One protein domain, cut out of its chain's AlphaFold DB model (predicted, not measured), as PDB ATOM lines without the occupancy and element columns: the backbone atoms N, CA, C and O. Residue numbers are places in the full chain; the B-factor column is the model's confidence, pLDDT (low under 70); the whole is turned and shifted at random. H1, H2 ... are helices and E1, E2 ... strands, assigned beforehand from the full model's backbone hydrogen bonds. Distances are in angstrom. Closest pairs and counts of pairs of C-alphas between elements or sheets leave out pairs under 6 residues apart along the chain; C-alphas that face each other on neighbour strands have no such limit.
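What this domain is: This is residues 40 to 164 of the 410 residues of the protein "ATP-grasp domain-containing protein" of Methanohalophilus sp (UniProt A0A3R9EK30). H1 and H2 pack on the long helix H5, while H3 and H4 are set away from this core, joined by a long loop. Short parallel pairings, residues 65 to 66 with 89 to 90 and 69 to 70 with 115 to 116, tie loops together. The 125 printed residues, mostly helix in the order E1 H1 H2 H3 H4 H5, are compact: radius of gyration of the C-alphas 15.5 A, spans 43 by 38 by 25 A.

How they stand to each other: H5, residues 145 to 163, touches H1, residues 45 to 57, with residues 147 to 155 alone, at a steep tilt of 64 degrees; the closest C-alphas, of Tyr 51 and Ser 151, are 4.9 A apart. It touches H2, residues 73 to 85, with residues 145 to 150 alone, at 36 degrees, only just steep; the closest C-alphas, of Ala 82 and Glu 146, are 5.3 A apart. H3, residues 95 to 104, and H4, residues 124 to 136, touch no helix. O i to N i+4 pairs are within hydrogen-bond range throughout H1, H2 and H5, 5 of 6 in H3 and 8 of 9 in H4.

Where its parts are: H5 runs 27.3 A from C-alpha 145 at (255.515, 173.326, 167.974) to C-alpha 163 at (271.072, 180.791, 189.112). E1, residues 40 to 42, pairs with no named strand.

The domain as a whole: The farthest C-alphas, of Ser 122 and Leu 164, are 45.8 A apart. The printed part has no cut; links H1 to H2 and H3 to H4 are long. pLDDT is under 70 at residues 119 to 128, 130 and 163 to 164.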
ATOM      1  N   ILE A  40     259.418 174.166 188.668       91.69
ATOM      2  CA  ILE A  40     258.706 174.382 187.412       91.69
ATOM      3  C   ILE A  40     257.329 173.738 187.522       91.69
ATOM      4  O   ILE A  40     257.207 172.540 187.795       91.69
ATOM      5  N   ARG A  41     256.286 174.541 187.338       91.94
ATOM      6  CA  ARG A  41     254.909 174.064 187.362       91.94
ATOM      7  C   ARG A  41     254.513 173.581 185.970       91.94
ATOM      8  O   ARG A  41     254.660 174.313 185.002       91.94
ATOM      9  N   ALA A  42     253.978 172.371 185.899       93.00
ATOM     10  CA  ALA A  42     253.270 171.867 184.732       93.00
ATOM     11  C   ALA A  42     251.759 172.040 184.931       93.00
ATOM     12  O   ALA A  42     251.246 171.842 186.045       93.00
ATOM     13  N   ASP A  43     251.041 172.412 183.871       89.44
ATOM     14  CA  ASP A  43     249.600 172.630 183.959       89.44
ATOM     15  C   ASP A  43     248.803 171.334 183.872       89.44
ATOM     16  O   ASP A  43     247.820 171.158 184.606       89.44
ATOM     17  N   THR A  44     249.290 170.409 183.052       91.25
ATOM     18  CA  THR A  44     248.756 169.064 182.875       91.25
ATOM     19  C   THR A  44     249.828 168.000 183.122       91.25
ATOM     20  O   THR A  44     251.023 168.277 183.231       91.25
ATOM     21  N   LEU A  45     249.396 166.740 183.225       91.00
ATOM     22  CA  LEU A  45     250.330 165.614 183.271       91.00
ATOM     23  C   LEU A  45     251.106 165.476 181.953       91.00
ATOM     24  O   LEU A  45     252.251 165.036 181.968       91.00
ATOM     25  N   GLU A  46     250.495 165.854 180.832       92.00
ATOM     26  CA  GLU A  46     251.143 165.819 179.526       92.00
ATOM     27  C   GLU A  46     252.293 166.830 179.458       92.00
ATOM     28  O   GLU A  46     253.413 166.433 179.139       92.00
ATOM     29  N   ASP A  47     252.063 168.071 179.898       92.38
ATOM     30  CA  ASP A  47     253.118 169.090 179.995       92.38
ATOM     31  C   ASP A  47     254.246 168.618 180.915       92.38
ATOM     32  O   ASP A  47     255.424 168.764 180.609       92.38
ATOM     33  N   MET A  48     253.903 167.980 182.041       94.00
ATOM     34  CA  MET A  48     254.904 167.446 182.961       94.00
ATOM     35  C   MET A  48     255.808 166.414 182.275       94.00
ATOM     36  O   MET A  48     257.025 166.457 182.460       94.00
ATOM     37  N   LEU A  49     255.236 165.488 181.501       92.56
ATOM     38  CA  LEU A  49     256.005 164.474 180.776       92.56
ATOM     39  C   LEU A  49     256.869 165.103 179.677       92.56
ATOM     40  O   LEU A  49     258.035 164.731 179.531       92.56
ATOM     41  N   ASP A  50     256.327 166.081 178.958       92.94
ATOM     42  CA  ASP A  50     257.033 166.836 177.925       92.94
ATOM     43  C   ASP A  50     258.232 167.604 178.488       92.94
ATOM     44  O   ASP A  50     259.341 167.527 177.941       92.94
ATOM     45  N   TYR A  51     258.037 168.274 179.625       94.19
ATOM     46  CA  TYR A  51     259.086 169.010 180.319       94.19
ATOM     47  C   TYR A  51     260.139 168.040 180.846       94.19
ATOM     48  O   TYR A  51     261.322 168.213 180.578       94.19
ATOM     49  N   ILE A  52     259.748 166.959 181.530       92.12
ATOM     50  CA  ILE A  52     260.703 165.953 182.028       92.12
ATOM     51  C   ILE A  52     261.553 165.392 180.886       92.12
ATOM     52  O   ILE A  52     262.765 165.219 181.054       92.12
ATOM     53  N   ARG A  53     260.948 165.144 179.720       90.44
ATOM     54  CA  ARG A  53     261.673 164.677 178.539       90.44
ATOM     55  C   ARG A  53     262.723 165.693 178.095       90.44
ATOM     56  O   ARG A  53     263.871 165.293 177.911       90.44
ATOM     57  N   ALA A  54     262.377 166.978 178.001       91.38
ATOM     58  CA  ALA A  54     263.326 168.045 177.665       91.38
ATOM     59  C   ALA A  54     264.468 168.136 178.688       91.38
ATOM     60  O   ALA A  54     265.639 168.077 178.325       91.38
ATOM     61  N   PHE A  55     264.136 168.176 179.979       91.25
ATOM     62  CA  PHE A  55     265.100 168.279 181.080       91.25
ATOM     63  C   PHE A  55     266.064 167.096 181.167       91.25
ATOM     64  O   PHE A  55     267.180 167.251 181.656       91.25
ATOM     65  N   SER A  56     265.644 165.917 180.708       90.31
ATOM     66  CA  SER A  56     266.474 164.707 180.728       90.31
ATOM     67  C   SER A  56     267.415 164.603 179.528       90.31
ATOM     68  O   SER A  56     268.325 163.778 179.544       90.31
ATOM     69  N   THR A  57     267.177 165.387 178.476       88.44
ATOM     70  CA  THR A  57     267.811 165.185 177.166       88.44
ATOM     71  C   THR A  57     268.506 166.414 176.602       88.44
ATOM     72  O   THR A  57     269.384 166.271 175.757       88.44
ATOM     73  N   GLN A  58     268.123 167.616 177.031       90.25
ATOM     74  CA  GLN A  58     268.630 168.869 176.485       90.25
ATOM     75  C   GLN A  58     269.514 169.604 177.492       90.25
ATOM     76  O   GLN A  58     269.271 169.540 178.701       90.25
ATOM     77  N   PRO A  59     270.535 170.334 177.012       90.19
ATOM     78  CA  PRO A  59     271.246 171.277 177.856       90.19
ATOM     79  C   PRO A  59     270.300 172.396 178.307       90.19
ATOM     80  O   PRO A  59     269.348 172.750 177.615       90.19
ATOM     81  N   ILE A  60     270.597 172.986 179.464       90.19
ATOM     82  CA  ILE A  60     269.878 174.168 179.944       90.19
ATOM     83  C   ILE A  60     270.314 175.367 179.087       90.19
ATOM     84  O   ILE A  60     271.517 175.654 179.048       90.19
ATOM     85  N   PRO A  61     269.387 176.071 178.416       89.69
ATOM     86  CA  PRO A  61     269.714 177.258 177.638       89.69
ATOM     87  C   PRO A  61     270.331 178.358 178.507       89.69
ATOM     88  O   PRO A  61     269.963 178.541 179.666       89.69
ATOM     89  N   SER A  62     271.248 179.137 177.934       86.69
ATOM     90  CA  SER A  62     271.872 180.279 178.617       86.69
ATOM     91  C   SER A  62     271.017 181.554 178.595       86.69
ATOM     92  O   SER A  62     271.455 182.589 179.088       86.69
ATOM     93  N   GLY A  63     269.839 181.516 177.969       88.56
ATOM     94  CA  GLY A  63     268.917 182.642 177.859       88.56
ATOM     95  C   GLY A  63     267.711 182.305 176.986       88.56
ATOM     96  O   GLY A  63     267.607 181.196 176.468       88.56
ATOM     97  N   ARG A  64     266.825 183.287 176.793       92.44
ATOM     98  CA  ARG A  64     265.513 183.111 176.140       92.44
ATOM     99  C   ARG A  64     265.518 183.281 174.617       92.44
ATOM    100  O   ARG A  64     264.459 183.262 173.999       92.44
ATOM    101  N   ARG A  65     266.690 183.481 174.002       92.12
ATOM    102  CA  ARG A  65     266.812 183.692 172.551       92.12
ATOM    103  C   ARG A  65     266.875 182.358 171.814       92.12
ATOM    104  O   ARG A  65     267.827 181.607 172.003       92.12
ATOM    105  N   ILE A  66     265.903 182.109 170.944       90.81
ATOM    106  CA  ILE A  66     265.722 180.847 170.219       90.81
ATOM    107  C   ILE A  66     265.815 181.077 168.710       90.81
ATOM    108  O   ILE A  66     265.283 182.053 168.177       90.81
ATOM    109  N   ALA A  67     266.484 180.164 168.008       89.19
ATOM    110  CA  ALA A  67     266.457 180.075 166.552       89.19
ATOM    111  C   ALA A  67     265.515 178.947 166.121       89.19
ATOM    112  O   ALA A  67     265.570 177.851 166.678       89.19
ATOM    113  N   ILE A  68     264.664 179.216 165.131       88.44
ATOM    114  CA  ILE A  68     263.747 178.234 164.555       88.44
ATOM    115  C   ILE A  68     264.274 177.840 163.178       88.44
ATOM    116  O   ILE A  68     264.536 178.702 162.338       88.44
ATOM    117  N   LEU A  69     264.393 176.534 162.950       83.31
ATOM    118  CA  LEU A  69     264.662 175.942 161.645       83.31
ATOM    119  C   LEU A  69     263.451 175.094 161.257       83.31
ATOM    120  O   LEU A  69     263.082 174.179 161.992       83.31
ATOM    121  N   THR A  70     262.827 175.402 160.125       85.62
ATOM    122  CA  THR A  70     261.619 174.721 159.650       85.62
ATOM    123  C   THR A  70     261.750 174.358 158.180       85.62
ATOM    124  O   THR A  70     262.445 175.031 157.429       85.62
ATOM    125  N   ASN A  71     261.063 173.302 157.757       83.44
ATOM    126  CA  ASN A  71     260.862 172.959 156.347       83.44
ATOM    127  C   ASN A  71     259.461 173.345 155.841       83.44
ATOM    128  O   ASN A  71     259.100 173.005 154.718       83.44
ATOM    129  N   ALA A  72     258.658 174.004 156.680       83.38
ATOM    130  CA  ALA A  72     257.329 174.481 156.342       83.38
ATOM    131  C   ALA A  72     257.078 175.857 156.975       83.38
ATOM    132  O   ALA A  72     256.996 175.981 158.204       83.38
ATOM    133  N   GLY A  73     256.879 176.877 156.139       82.94
ATOM    134  CA  GLY A  73     256.662 178.253 156.591       82.94
ATOM    135  C   GLY A  73     255.505 178.416 157.581       82.94
ATOM    136  O   GLY A  73     255.656 179.099 158.590       82.94
ATOM    137  N   GLY A  74     254.376 177.725 157.373       86.12
ATOM    138  CA  GLY A  74     253.229 177.786 158.292       86.12
ATOM    139  C   GLY A  74     253.547 177.292 159.710       86.12
ATOM    140  O   GLY A  74     253.141 177.920 160.683       86.12
ATOM    141  N   LEU A  75     254.333 176.215 159.838       86.06
ATOM    142  CA  LEU A  75     254.806 175.738 161.143       86.06
ATOM    143  C   LEU A  75     255.829 176.701 161.749       86.06
ATOM    144  O   LEU A  75     255.816 176.901 162.957       86.06
ATOM    145  N   GLY A  76     256.673 177.334 160.926       88.19
ATOM    146  CA  GLY A  76     257.597 178.377 161.379       88.19
ATOM    147  C   GLY A  76     256.877 179.558 162.030       88.19
ATOM    148  O   GLY A  76     257.278 179.993 163.106       88.19
ATOM    149  N   ILE A  77     255.778 180.020 161.423       90.94
ATOM    150  CA  ILE A  77     254.936 181.101 161.960       90.94
ATOM    151  C   ILE A  77     254.291 180.680 163.286       90.94
ATOM    152  O   ILE A  77     254.441 181.386 164.277       90.94
ATOM    153  N   LEU A  78     253.653 179.504 163.345       93.38
ATOM    154  CA  LEU A  78     253.048 179.003 164.590       93.38
ATOM    155  C   LEU A  78     254.081 178.820 165.710       93.38
ATOM    156  O   LEU A  78     253.804 179.109 166.869       93.38
ATOM    157  N   THR A  79     255.296 178.384 165.364       93.88
ATOM    158  CA  THR A  79     256.398 178.259 166.328       93.88
ATOM    159  C   THR A  79     256.831 179.631 166.848       93.88
ATOM    160  O   THR A  79     257.076 179.779 168.042       93.88
ATOM    161  N   ALA A  80     256.911 180.643 165.981       93.12
ATOM    162  CA  ALA A  80     257.235 182.010 166.381       93.12
ATOM    163  C   ALA A  80     256.163 182.609 167.310       93.12
ATOM    164  O   ALA A  80     256.511 183.209 168.328       93.12
ATOM    165  N   ASP A  81     254.883 182.388 167.006       95.00
ATOM    166  CA  ASP A  81     253.772 182.807 167.866       95.00
ATOM    167  C   ASP A  81     253.829 182.101 169.227       95.00
ATOM    168  O   ASP A  81     253.701 182.742 170.271       95.00
ATOM    169  N   ALA A  82     254.089 180.790 169.241       95.00
ATOM    170  CA  ALA A  82     254.284 180.042 170.478       95.00
ATOM    171  C   ALA A  82     255.449 180.608 171.308       95.00
ATOM    172  O   ALA A  82     255.315 180.753 172.521       95.00
ATOM    173  N   CYS A  83     256.569 180.976 170.667       94.06
ATOM    174  CA  CYS A  83     257.699 181.600 171.359       94.06
ATOM    175  C   CYS A  83     257.262 182.886 172.063       94.06
ATOM    176  O   CYS A  83     257.599 183.077 173.228       94.06
ATOM    177  N   TYR A  84     256.463 183.726 171.400       92.19
ATOM    178  CA  TYR A  84     255.934 184.949 172.002       92.19
ATOM    179  C   TYR A  84     255.094 184.667 173.260       92.19
ATOM    180  O   TYR A  84     255.299 185.318 174.286       92.19
ATOM    181  N   TYR A  85     254.186 183.686 173.219       91.38
ATOM    182  CA  TYR A  85     253.332 183.357 174.371       91.38
ATOM    183  C   TYR A  85     254.099 182.750 175.556       91.38
ATOM    184  O   TYR A  85     253.714 182.981 176.700       91.38
ATOM    185  N   GLU A  86     255.206 182.053 175.299       91.69
ATOM    186  CA  GLU A  86     256.105 181.496 176.326       91.69
ATOM    187  C   GLU A  86     257.187 182.498 176.796       91.69
ATOM    188  O   GLU A  86     258.086 182.171 177.581       91.69
ATOM    189  N   GLY A  87     257.137 183.743 176.305       91.12
ATOM    190  CA  GLY A  87     258.109 184.785 176.638       91.12
ATOM    191  C   GLY A  87     259.522 184.494 176.118       91.12
ATOM    192  O   GLY A  87     260.503 184.915 176.731       91.12
ATOM    193  N   LEU A  88     259.642 183.731 175.035       94.06
ATOM    194  CA  LEU A  88     260.889 183.477 174.318       94.06
ATOM    195  C   LEU A  88     261.058 184.489 173.181       94.06
ATOM    196  O   LEU A  88     260.098 184.930 172.552       94.06
ATOM    197  N   GLU A  89     262.306 184.837 172.889       93.62
ATOM    198  CA  GLU A  89     262.652 185.827 171.870       93.62
ATOM    199  C   GLU A  89     263.275 185.150 170.652       93.62
ATOM    200  O   GLU A  89     264.125 184.268 170.777       93.62
ATOM    201  N   LEU A  90     262.918 185.595 169.449       92.69
ATOM    202  CA  LEU A  90     263.596 185.127 168.246       92.69
ATOM    203  C   LEU A  90     265.008 185.715 168.172       92.69
ATOM    204  O   LEU A  90     265.208 186.929 168.146       92.69
ATOM    205  N   ALA A  91     266.010 184.840 168.115       89.75
ATOM    206  CA  ALA A  91     267.400 185.233 167.960       89.75
ATOM    207  C   ALA A  91     267.629 185.966 166.627       89.75
ATOM    208  O   ALA A  91     267.177 185.516 165.572       89.75
ATOM    209  N   SER A  92     268.393 187.060 166.675       89.69
ATOM    210  CA  SER A  92     268.984 187.671 165.482       89.69
ATOM    211  C   SER A  92     270.228 186.882 165.076       89.69
ATOM    212  O   SER A  92     271.141 186.713 165.886       89.69
ATOM    213  N   LEU A  93     270.262 186.390 163.838       85.56
ATOM    214  CA  LEU A  93     271.395 185.631 163.306       85.56
ATOM    215  C   LEU A  93     272.512 186.584 162.851       85.56
ATOM    216  O   LEU A  93     272.233 187.661 162.323       85.56
ATOM    217  N   SER A  94     273.773 186.200 163.064       89.38
ATOM    218  CA  SER A  94     274.919 186.998 162.611       89.38
ATOM    219  C   SER A  94     275.084 186.920 161.090       89.38
ATOM    220  O   SER A  94     274.636 185.962 160.460       89.38
ATOM    221  N   GLY A  95     275.772 187.906 160.501       87.94
ATOM    222  CA  GLY A  95     276.104 187.891 159.069       87.94
ATOM    223  C   GLY A  95     276.853 186.619 158.658       87.94
ATOM    224  O   GLY A  95     276.455 185.973 157.700       87.94
ATOM    225  N   GLU A  96     277.835 186.198 159.461       89.81
ATOM    226  CA  GLU A  96     278.586 184.948 159.266       89.81
ATOM    227  C   GLU A  96     277.674 183.707 159.272       89.81
ATOM    228  O   GLU A  96     277.808 182.830 158.424       89.81
ATOM    229  N   THR A  97     276.698 183.640 160.187       82.25
ATOM    230  CA  THR A  97     275.734 182.524 160.222       82.25
ATOM    231  C   THR A  97     274.830 182.529 158.991       82.25
ATOM    232  O   THR A  97     274.566 181.476 158.420       82.25
ATOM    233  N   ILE A  98     274.361 183.704 158.564       83.44
ATOM    234  CA  ILE A  98     273.522 183.845 157.367       83.44
ATOM    235  C   ILE A  98     274.300 183.448 156.107       83.44
ATOM    236  O   ILE A  98     273.753 182.746 155.259       83.44
ATOM    237  N   GLU A  99     275.559 183.869 155.982       84.94
ATOM    238  CA  GLU A  99     276.438 183.482 154.872       84.94
ATOM    239  C   GLU A  99     276.666 181.970 154.853       84.94
ATOM    240  O   GLU A  99     276.448 181.347 153.818       84.94
ATOM    241  N   GLY A 100     276.964 181.362 156.005       82.88
ATOM    242  CA  GLY A 100     277.082 179.909 156.117       82.88
ATOM    243  C   GLY A 100     275.799 179.167 155.723       82.88
ATOM    244  O   GLY A 100     275.863 178.147 155.047       82.88
ATOM    245  N   LEU A 101     274.614 179.683 156.072       75.44
ATOM    246  CA  LEU A 101     273.340 179.089 155.646       75.44
ATOM    247  C   LEU A 101     273.119 179.190 154.127       75.44
ATOM    248  O   LEU A 101     272.598 178.249 153.529       75.44
ATOM    249  N   ARG A 102     273.529 180.297 153.490       81.12
ATOM    250  CA  ARG A 102     273.419 180.500 152.031       81.12
ATOM    251  C   ARG A 102     274.261 179.531 151.213       81.12
ATOM    252  O   ARG A 102     273.918 179.270 150.068       81.12
ATOM    253  N   GLU A 103     275.338 178.992 151.777       82.56
ATOM    254  CA  GLU A 103     276.153 177.988 151.083       82.56
ATOM    255  C   GLU A 103     275.411 176.654 150.882       82.56
ATOM    256  O   GLU A 103     275.716 175.925 149.939       82.56
ATOM    257  N   PHE A 104     274.434 176.334 151.741       75.25
ATOM    258  CA  PHE A 104     273.766 175.025 151.765       75.25
ATOM    259  C   PHE A 104     272.268 175.064 151.450       75.25
ATOM    260  O   PHE A 104     271.716 174.049 151.018       75.25
ATOM    261  N   LEU A 105     271.595 176.190 151.692       77.44
ATOM    262  CA  LEU A 105     270.158 176.336 151.466       77.44
ATOM    263  C   LEU A 105     269.866 176.981 150.102       77.44
ATOM    264  O   LEU A 105     270.641 177.816 149.640       77.44
ATOM    265  N   PRO A 106     268.744 176.624 149.452       78.50
ATOM    266  CA  PRO A 106     268.370 177.206 148.167       78.50
ATOM    267  C   PRO A 106     268.107 178.713 148.284       78.50
ATOM    268  O   PRO A 106     267.605 179.176 149.303       78.50
ATOM    269  N   ASP A 107     268.334 179.466 147.203       79.44
ATOM    270  CA  ASP A 107     268.129 180.929 147.163       79.44
ATOM    271  C   ASP A 107     266.715 181.379 147.578       79.44
ATOM    272  O   ASP A 107     266.522 182.507 148.026       79.44
ATOM    273  N   ALA A 108     265.718 180.503 147.414       77.81
ATOM    274  CA  ALA A 108     264.326 180.764 147.772       77.81
ATOM    275  C   ALA A 108     264.026 180.602 149.279       77.81
ATOM    276  O   ALA A 108     262.919 180.932 149.705       77.81
ATOM    277  N   ALA A 109     264.970 180.086 150.072       77.38
ATOM    278  CA  ALA A 109     264.826 179.922 151.515       77.38
ATOM    279  C   ALA A 109     264.725 181.273 152.245       77.38
ATOM    280  O   ALA A 109     265.271 182.291 151.812       77.38
ATOM    281  N   SER A 110     264.066 181.281 153.407       80.75
ATOM    282  CA  SER A 110     264.178 182.404 154.345       80.75
ATOM    283  C   SER A 110     265.442 182.227 155.181       80.75
ATOM    284  O   SER A 110     265.574 181.234 155.889       80.75
ATOM    285  N   PHE A 111     266.351 183.200 155.133       81.19
ATOM    286  CA  PHE A 111     267.610 183.181 155.894       81.19
ATOM    287  C   PHE A 111     267.541 183.948 157.223       81.19
ATOM    288  O   PHE A 111     268.522 184.004 157.963       81.19
ATOM    289  N   TYR A 112     266.396 184.562 157.520       84.31
ATOM    290  CA  TYR A 112     266.122 185.215 158.800       84.31
ATOM    291  C   TYR A 112     265.325 184.271 159.692       84.31
ATOM    292  O   TYR A 112     264.728 183.337 159.188       84.31
ATOM    293  N   ASN A 113     265.308 184.498 161.002       83.44
ATOM    294  CA  ASN A 113     264.595 183.642 161.947       83.44
ATOM    295  C   ASN A 113     263.079 183.944 161.919       83.44
ATOM    296  O   ASN A 113     262.726 185.095 162.196       83.44
ATOM    297  N   PRO A 114     262.184 182.976 161.619       88.25
ATOM    298  CA  PRO A 114     262.419 181.541 161.362       88.25
ATOM    299  C   PRO A 114     263.074 181.209 160.011       88.25
ATOM    300  O   PRO A 114     262.606 181.661 158.962       88.25
ATOM    301  N   VAL A 115     264.109 180.361 160.038       83.06
ATOM    302  CA  VAL A 115     264.811 179.892 158.832       83.06
ATOM    303  C   VAL A 115     263.967 178.808 158.164       83.06
ATOM    304  O   VAL A 115     263.782 177.733 158.738       83.06
ATOM    305  N   ASP A 116     263.447 179.090 156.969       83.25
ATOM    306  CA  ASP A 116     262.614 178.162 156.194       83.25
ATOM    307  C   ASP A 116     263.439 177.541 155.070       83.25
ATOM    308  O   ASP A 116     263.774 178.216 154.096       83.25
ATOM    309  N   VAL A 117     263.775 176.259 155.223       80.50
ATOM    310  CA  VAL A 117     264.618 175.512 154.281       80.50
ATOM    311  C   VAL A 117     263.862 175.004 153.057       80.50
ATOM    312  O   VAL A 117     264.508 174.457 152.168       80.50
ATOM    313  N   LEU A 118     262.537 175.207 153.003       72.38
ATOM    314  CA  LEU A 118     261.620 174.736 151.963       72.38
ATOM    315  C   LEU A 118     261.617 173.203 151.808       72.38
ATOM    316  O   LEU A 118     262.568 172.604 151.312       72.38
ATOM    317  N   GLY A 119     260.518 172.537 152.170       67.94
ATOM    318  CA  GLY A 119     260.383 171.097 151.942       67.94
ATOM    319  C   GLY A 119     258.947 170.601 151.800       67.94
ATOM    320  O   GLY A 119     258.007 171.166 152.353       67.94
ATOM    321  N   ASP A 120     258.788 169.494 151.073       63.66
ATOM    322  CA  ASP A 120     257.566 168.703 150.987       63.66
ATOM    323  C   ASP A 120     257.712 167.406 151.803       63.66
ATOM    324  O   ASP A 120     258.495 166.510 151.503       63.66
ATOM    325  N   ALA A 121     256.943 167.278 152.884       54.75
ATOM    326  CA  ALA A 121     256.902 166.045 153.664       54.75
ATOM    327  C   ALA A 121     255.630 165.253 153.333       54.75
ATOM    328  O   ALA A 121     254.520 165.746 153.531       54.75
ATOM    329  N   SER A 122     255.775 164.000 152.879       52.53
ATOM    330  CA  SER A 122     254.659 163.050 152.778       52.53
ATOM    331  C   SER A 122     254.729 161.926 153.830       52.53
ATOM    332  O   SER A 122     255.743 161.245 153.988       52.53
ATOM    333  N   ALA A 123     253.569 161.721 154.472       53.34
ATOM    334  CA  ALA A 123     253.064 160.574 155.244       53.34
ATOM    335  C   ALA A 123     253.509 160.328 156.710       53.34
ATOM    336  O   ALA A 123     254.680 160.256 157.077       53.34
ATOM    337  N   SER A 124     252.482 160.058 157.526       59.97
ATOM    338  CA  SER A 124     252.437 159.881 158.984       59.97
ATOM    339  C   SER A 124     253.147 158.638 159.542       59.97
ATOM    340  O   SER A 124     253.420 158.599 160.738       59.97
ATOM    341  N   THR A 125     253.498 157.643 158.720       53.22
ATOM    342  CA  THR A 125     254.181 156.418 159.193       53.22
ATOM    343  C   THR A 125     255.681 156.628 159.413       53.22
ATOM    344  O   THR A 125     256.208 156.250 160.456       53.22
ATOM    345  N   ARG A 126     256.371 157.311 158.487       59.62
ATOM    346  CA  ARG A 126     257.816 157.600 158.608       59.62
ATOM    347  C   ARG A 126     258.111 158.562 159.760       59.62
ATOM    348  O   ARG A 126     259.145 158.451 160.409       59.62
ATOM    349  N   VAL A 127     257.175 159.469 160.041       66.81
ATOM    350  CA  VAL A 127     257.265 160.411 161.164       66.81
ATOM    351  C   VAL A 127     257.201 159.680 162.509       66.81
ATOM    352  O   VAL A 127     257.961 160.015 163.412       66.81
ATOM    353  N   MET A 128     256.355 158.652 162.652       67.56
ATOM    354  CA  MET A 128     256.269 157.869 163.897       67.56
ATOM    355  C   MET A 128     257.523 157.024 164.150       67.56
ATOM    356  O   MET A 128     258.013 156.972 165.283       67.56
ATOM    357  N   GLU A 129     258.063 156.383 163.111       70.62
ATOM    358  CA  GLU A 129     259.321 155.631 163.210       70.62
ATOM    359  C   GLU A 129     260.501 156.561 163.513       70.62
ATOM    360  O   GLU A 129     261.259 156.308 164.449       70.62
ATOM    361  N   GLY A 130     260.605 157.686 162.797       68.94
ATOM    362  CA  GLY A 130     261.608 158.719 163.054       68.94
ATOM    363  C   GLY A 130     261.520 159.275 164.475       68.94
ATOM    364  O   GLY A 130     262.535 159.351 165.164       68.94
ATOM    365  N   ASN A 131     260.308 159.569 164.960       73.38
ATOM    366  CA  ASN A 131     260.092 159.971 166.347       73.38
ATOM    367  C   ASN A 131     260.624 158.908 167.313       73.38
ATOM    368  O   ASN A 131     261.370 159.245 168.222       73.38
ATOM    369  N   SER A 132     260.303 157.631 167.100       74.31
ATOM    370  CA  SER A 132     260.754 156.540 167.975       74.31
ATOM    371  C   SER A 132     262.284 156.435 168.036       74.31
ATOM    372  O   SER A 132     262.839 156.259 169.121       74.31
ATOM    373  N   ILE A 133     262.971 156.607 166.900       75.69
ATOM    374  CA  ILE A 133     264.441 156.628 166.822       75.69
ATOM    375  C   ILE A 133     265.012 157.830 167.587       75.69
ATOM    376  O   ILE A 133     265.934 157.661 168.382       75.69
ATOM    377  N   LEU A 134     264.447 159.026 167.393       74.06
ATOM    378  CA  LEU A 134     264.873 160.236 168.101       74.06
ATOM    379  C   LEU A 134     264.674 160.093 169.615       74.06
ATOM    380  O   LEU A 134     265.611 160.339 170.371       74.06
ATOM    381  N   VAL A 135     263.503 159.613 170.059       72.88
ATOM    382  CA  VAL A 135     263.216 159.341 171.479       72.88
ATOM    383  C   VAL A 135     264.262 158.386 172.058       72.88
ATOM    384  O   VAL A 135     264.829 158.671 173.111       72.88
ATOM    385  N   ALA A 136     264.533 157.271 171.370       74.75
ATOM    386  CA  ALA A 136     265.494 156.264 171.813       74.75
ATOM    387  C   ALA A 136     266.936 156.800 171.863       74.75
ATOM    388  O   ALA A 136     267.711 156.387 172.720       74.75
ATOM    389  N   GLY A 137     267.280 157.742 170.980       76.81
ATOM    390  CA  GLY A 137     268.564 158.444 170.962       76.81
ATOM    391  C   GLY A 137     268.682 159.590 171.971       76.81
ATOM    392  O   GLY A 137     269.698 160.278 171.975       76.81
ATOM    393  N   GLY A 138     267.665 159.823 172.807       71.62
ATOM    394  CA  GLY A 138     267.660 160.933 173.756       71.62
ATOM    395  C   GLY A 138     267.463 162.294 173.090       71.62
ATOM    396  O   GLY A 138     267.900 163.296 173.634       71.62
ATOM    397  N   VAL A 139     266.814 162.356 171.926       76.88
ATOM    398  CA  VAL A 139     266.394 163.607 171.290       76.88
ATOM    399  C   VAL A 139     264.885 163.775 171.510       76.88
ATOM    400  O   VAL A 139     264.084 162.913 171.116       76.88
ATOM    401  N   PRO A 140     264.442 164.849 172.185       80.56
ATOM    402  CA  PRO A 140     263.029 165.101 172.367       80.56
ATOM    403  C   PRO A 140     262.423 165.524 171.028       80.56
ATOM    404  O   PRO A 140     262.971 166.347 170.304       80.56
ATOM    405  N   ASN A 141     261.289 164.925 170.695       81.69
ATOM    406  CA  ASN A 141     260.531 165.232 169.497       81.69
ATOM    407  C   ASN A 141     259.058 165.333 169.883       81.69
ATOM    408  O   ASN A 141     258.528 164.443 170.563       81.69
ATOM    409  N   TYR A 142     258.443 166.435 169.470       85.38
ATOM    410  CA  TYR A 142     257.101 166.849 169.855       85.38
ATOM    411  C   TYR A 142     256.218 166.903 168.618       85.38
ATOM    412  O   TYR A 142     256.660 167.296 167.542       85.38
ATOM    413  N   THR A 143     254.957 166.517 168.781       82.06
ATOM    414  CA  THR A 143     253.988 166.511 167.678       82.06
ATOM    415  C   THR A 143     253.641 167.921 167.207       82.06
ATOM    416  O   THR A 143     253.396 168.124 166.023       82.06
ATOM    417  N   PHE A 144     253.615 168.882 168.134       87.50
ATOM    418  CA  PHE A 144     253.191 170.253 167.883       87.50
ATOM    419  C   PHE A 144     254.257 171.246 168.358       87.50
ATOM    420  O   PHE A 144     254.840 171.019 169.428       87.50
ATOM    421  N   PRO A 145     254.521 172.328 167.600       90.00
ATOM    422  CA  PRO A 145     255.515 173.326 167.974       90.00
ATOM    423  C   PRO A 145     255.292 173.939 169.354       90.00
ATOM    424  O   PRO A 145     256.247 174.085 170.107       90.00
ATOM    425  N   GLU A 146     254.046 174.220 169.728       91.69
ATOM    426  CA  GLU A 146     253.675 174.850 170.996       91.69
ATOM    427  C   GLU A 146     254.202 174.048 172.192       91.69
ATOM    428  O   GLU A 146     254.737 174.613 173.140       91.69
ATOM    429  N   ARG A 147     254.151 172.713 172.112       93.00
ATOM    430  CA  ARG A 147     254.650 171.807 173.161       93.00
ATOM    431  C   ARG A 147     256.172 171.789 173.242       93.00
ATOM    432  O   ARG A 147     256.736 171.722 174.335       93.00
ATOM    433  N   ALA A 148     256.844 171.851 172.092       91.38
ATOM    434  CA  ALA A 148     258.300 171.947 172.040       91.38
ATOM    435  C   ALA A 148     258.778 173.276 172.632       91.38
ATOM    436  O   ALA A 148     259.718 173.309 173.425       91.38
ATOM    437  N   VAL A 149     258.097 174.363 172.269       94.44
ATOM    438  CA  VAL A 149     258.397 175.714 172.733       94.44
ATOM    439  C   VAL A 149     258.109 175.856 174.226       94.44
ATOM    440  O   VAL A 149     258.993 176.314 174.940       94.44
ATOM    441  N   ALA A 150     256.970 175.373 174.732       94.56
ATOM    442  CA  ALA A 150     256.673 175.351 176.169       94.56
ATOM    443  C   ALA A 150     257.724 174.551 176.957       94.56
ATOM    444  O   ALA A 150     258.220 174.989 177.994       94.56
ATOM    445  N   SER A 151     258.158 173.405 176.418       94.69
ATOM    446  CA  SER A 151     259.240 172.607 177.010       94.69
ATOM    447  C   SER A 151     260.575 173.359 177.063       94.69
ATOM    448  O   SER A 151     261.316 173.253 178.044       94.69
ATOM    449  N   MET A 152     260.885 174.134 176.021       92.94
ATOM    450  CA  MET A 152     262.071 174.989 175.975       92.94
ATOM    451  C   MET A 152     261.948 176.196 176.916       92.94
ATOM    452  O   MET A 152     262.915 176.549 177.590       92.94
ATOM    453  N   GLY A 153     260.758 176.792 177.011       93.69
ATOM    454  CA  GLY A 153     260.423 177.855 177.957       93.69
ATOM    455  C   GLY A 153     260.655 177.399 179.392       93.69
ATOM    456  O   GLY A 153     261.414 178.027 180.127       93.69
ATOM    457  N   ALA A 154     260.141 176.221 179.748       93.62
ATOM    458  CA  ALA A 154     260.365 175.588 181.043       93.62
ATOM    459  C   ALA A 154     261.861 175.368 181.358       93.62
ATOM    460  O   ALA A 154     262.294 175.569 182.497       93.62
ATOM    461  N   LEU A 155     262.669 174.974 180.365       92.44
ATOM    462  CA  LEU A 155     264.125 174.855 180.509       92.44
ATOM    463  C   LEU A 155     264.806 176.210 180.749       92.44
ATOM    464  O   LEU A 155     265.694 176.290 181.602       92.44
ATOM    465  N   CYS A 156     264.397 177.258 180.029       91.81
ATOM    466  CA  CYS A 156     264.903 178.620 180.220       91.81
ATOM    467  C   CYS A 156     264.559 179.140 181.619       91.81
ATOM    468  O   CYS A 156     265.451 179.566 182.352       91.81
ATOM    469  N   ASP A 157     263.295 179.005 182.028       90.62
ATOM    470  CA  ASP A 157     262.820 179.362 183.365       90.62
ATOM    471  C   ASP A 157     263.614 178.635 184.448       90.62
ATOM    472  O   ASP A 157     263.991 179.220 185.464       90.62
ATOM    473  N   TYR A 158     263.908 177.350 184.243       89.88
ATOM    474  CA  TYR A 158     264.745 176.603 185.171       89.88
ATOM    475  C   TYR A 158     266.188 177.103 185.194       89.88
ATOM    476  O   TYR A 158     266.771 177.175 186.273       89.88
ATOM    477  N   GLY A 159     266.770 177.452 184.046       88.38
ATOM    478  CA  GLY A 159     268.110 178.035 183.970       88.38
ATOM    479  C   GLY A 159     268.218 179.339 184.756       88.38
ATOM    480  O   GLY A 159     269.119 179.484 185.587       88.38
ATOM    481  N   GLU A 160     267.245 180.231 184.574       85.38
ATOM    482  CA  GLU A 160     267.128 181.474 185.335       85.38
ATOM    483  C   GLU A 160     266.998 181.176 186.832       85.38
ATOM    484  O   GLU A 160     267.835 181.612 187.625       85.38
ATOM    485  N   ARG A 161     266.034 180.331 187.225       84.81
ATOM    486  CA  ARG A 161     265.771 179.976 188.632       84.81
ATOM    487  C   ARG A 161     266.934 179.254 189.306       84.81
ATOM    488  O   ARG A 161     267.185 179.479 190.483       84.81
ATOM    489  N   ARG A 162     267.671 178.407 188.585       80.69
ATOM    490  CA  ARG A 162     268.837 177.678 189.115       80.69
ATOM    491  C   ARG A 162     269.971 178.628 189.496       80.69
ATOM    492  O   ARG A 162     270.740 178.316 190.402       80.69
ATOM    493  N   SER A 163     270.085 179.756 188.801       69.50
ATOM    494  CA  SER A 163     271.072 180.791 189.112       69.50
ATOM    495  C   SER A 163     270.641 181.711 190.261       69.50
ATOM    496  O   SER A 163     271.484 182.393 190.849       69.50
ATOM    497  N   LEU A 164     269.351 181.705 190.628       69.69
ATOM    498  CA  LEU A 164     268.833 182.510 191.728       69.69
ATOM    499  C   LEU A 164     269.316 181.947 193.066       69.69
ATOM    500  O   LEU A 164     268.885 180.897 193.537       69.69
TER     501      LEU A 164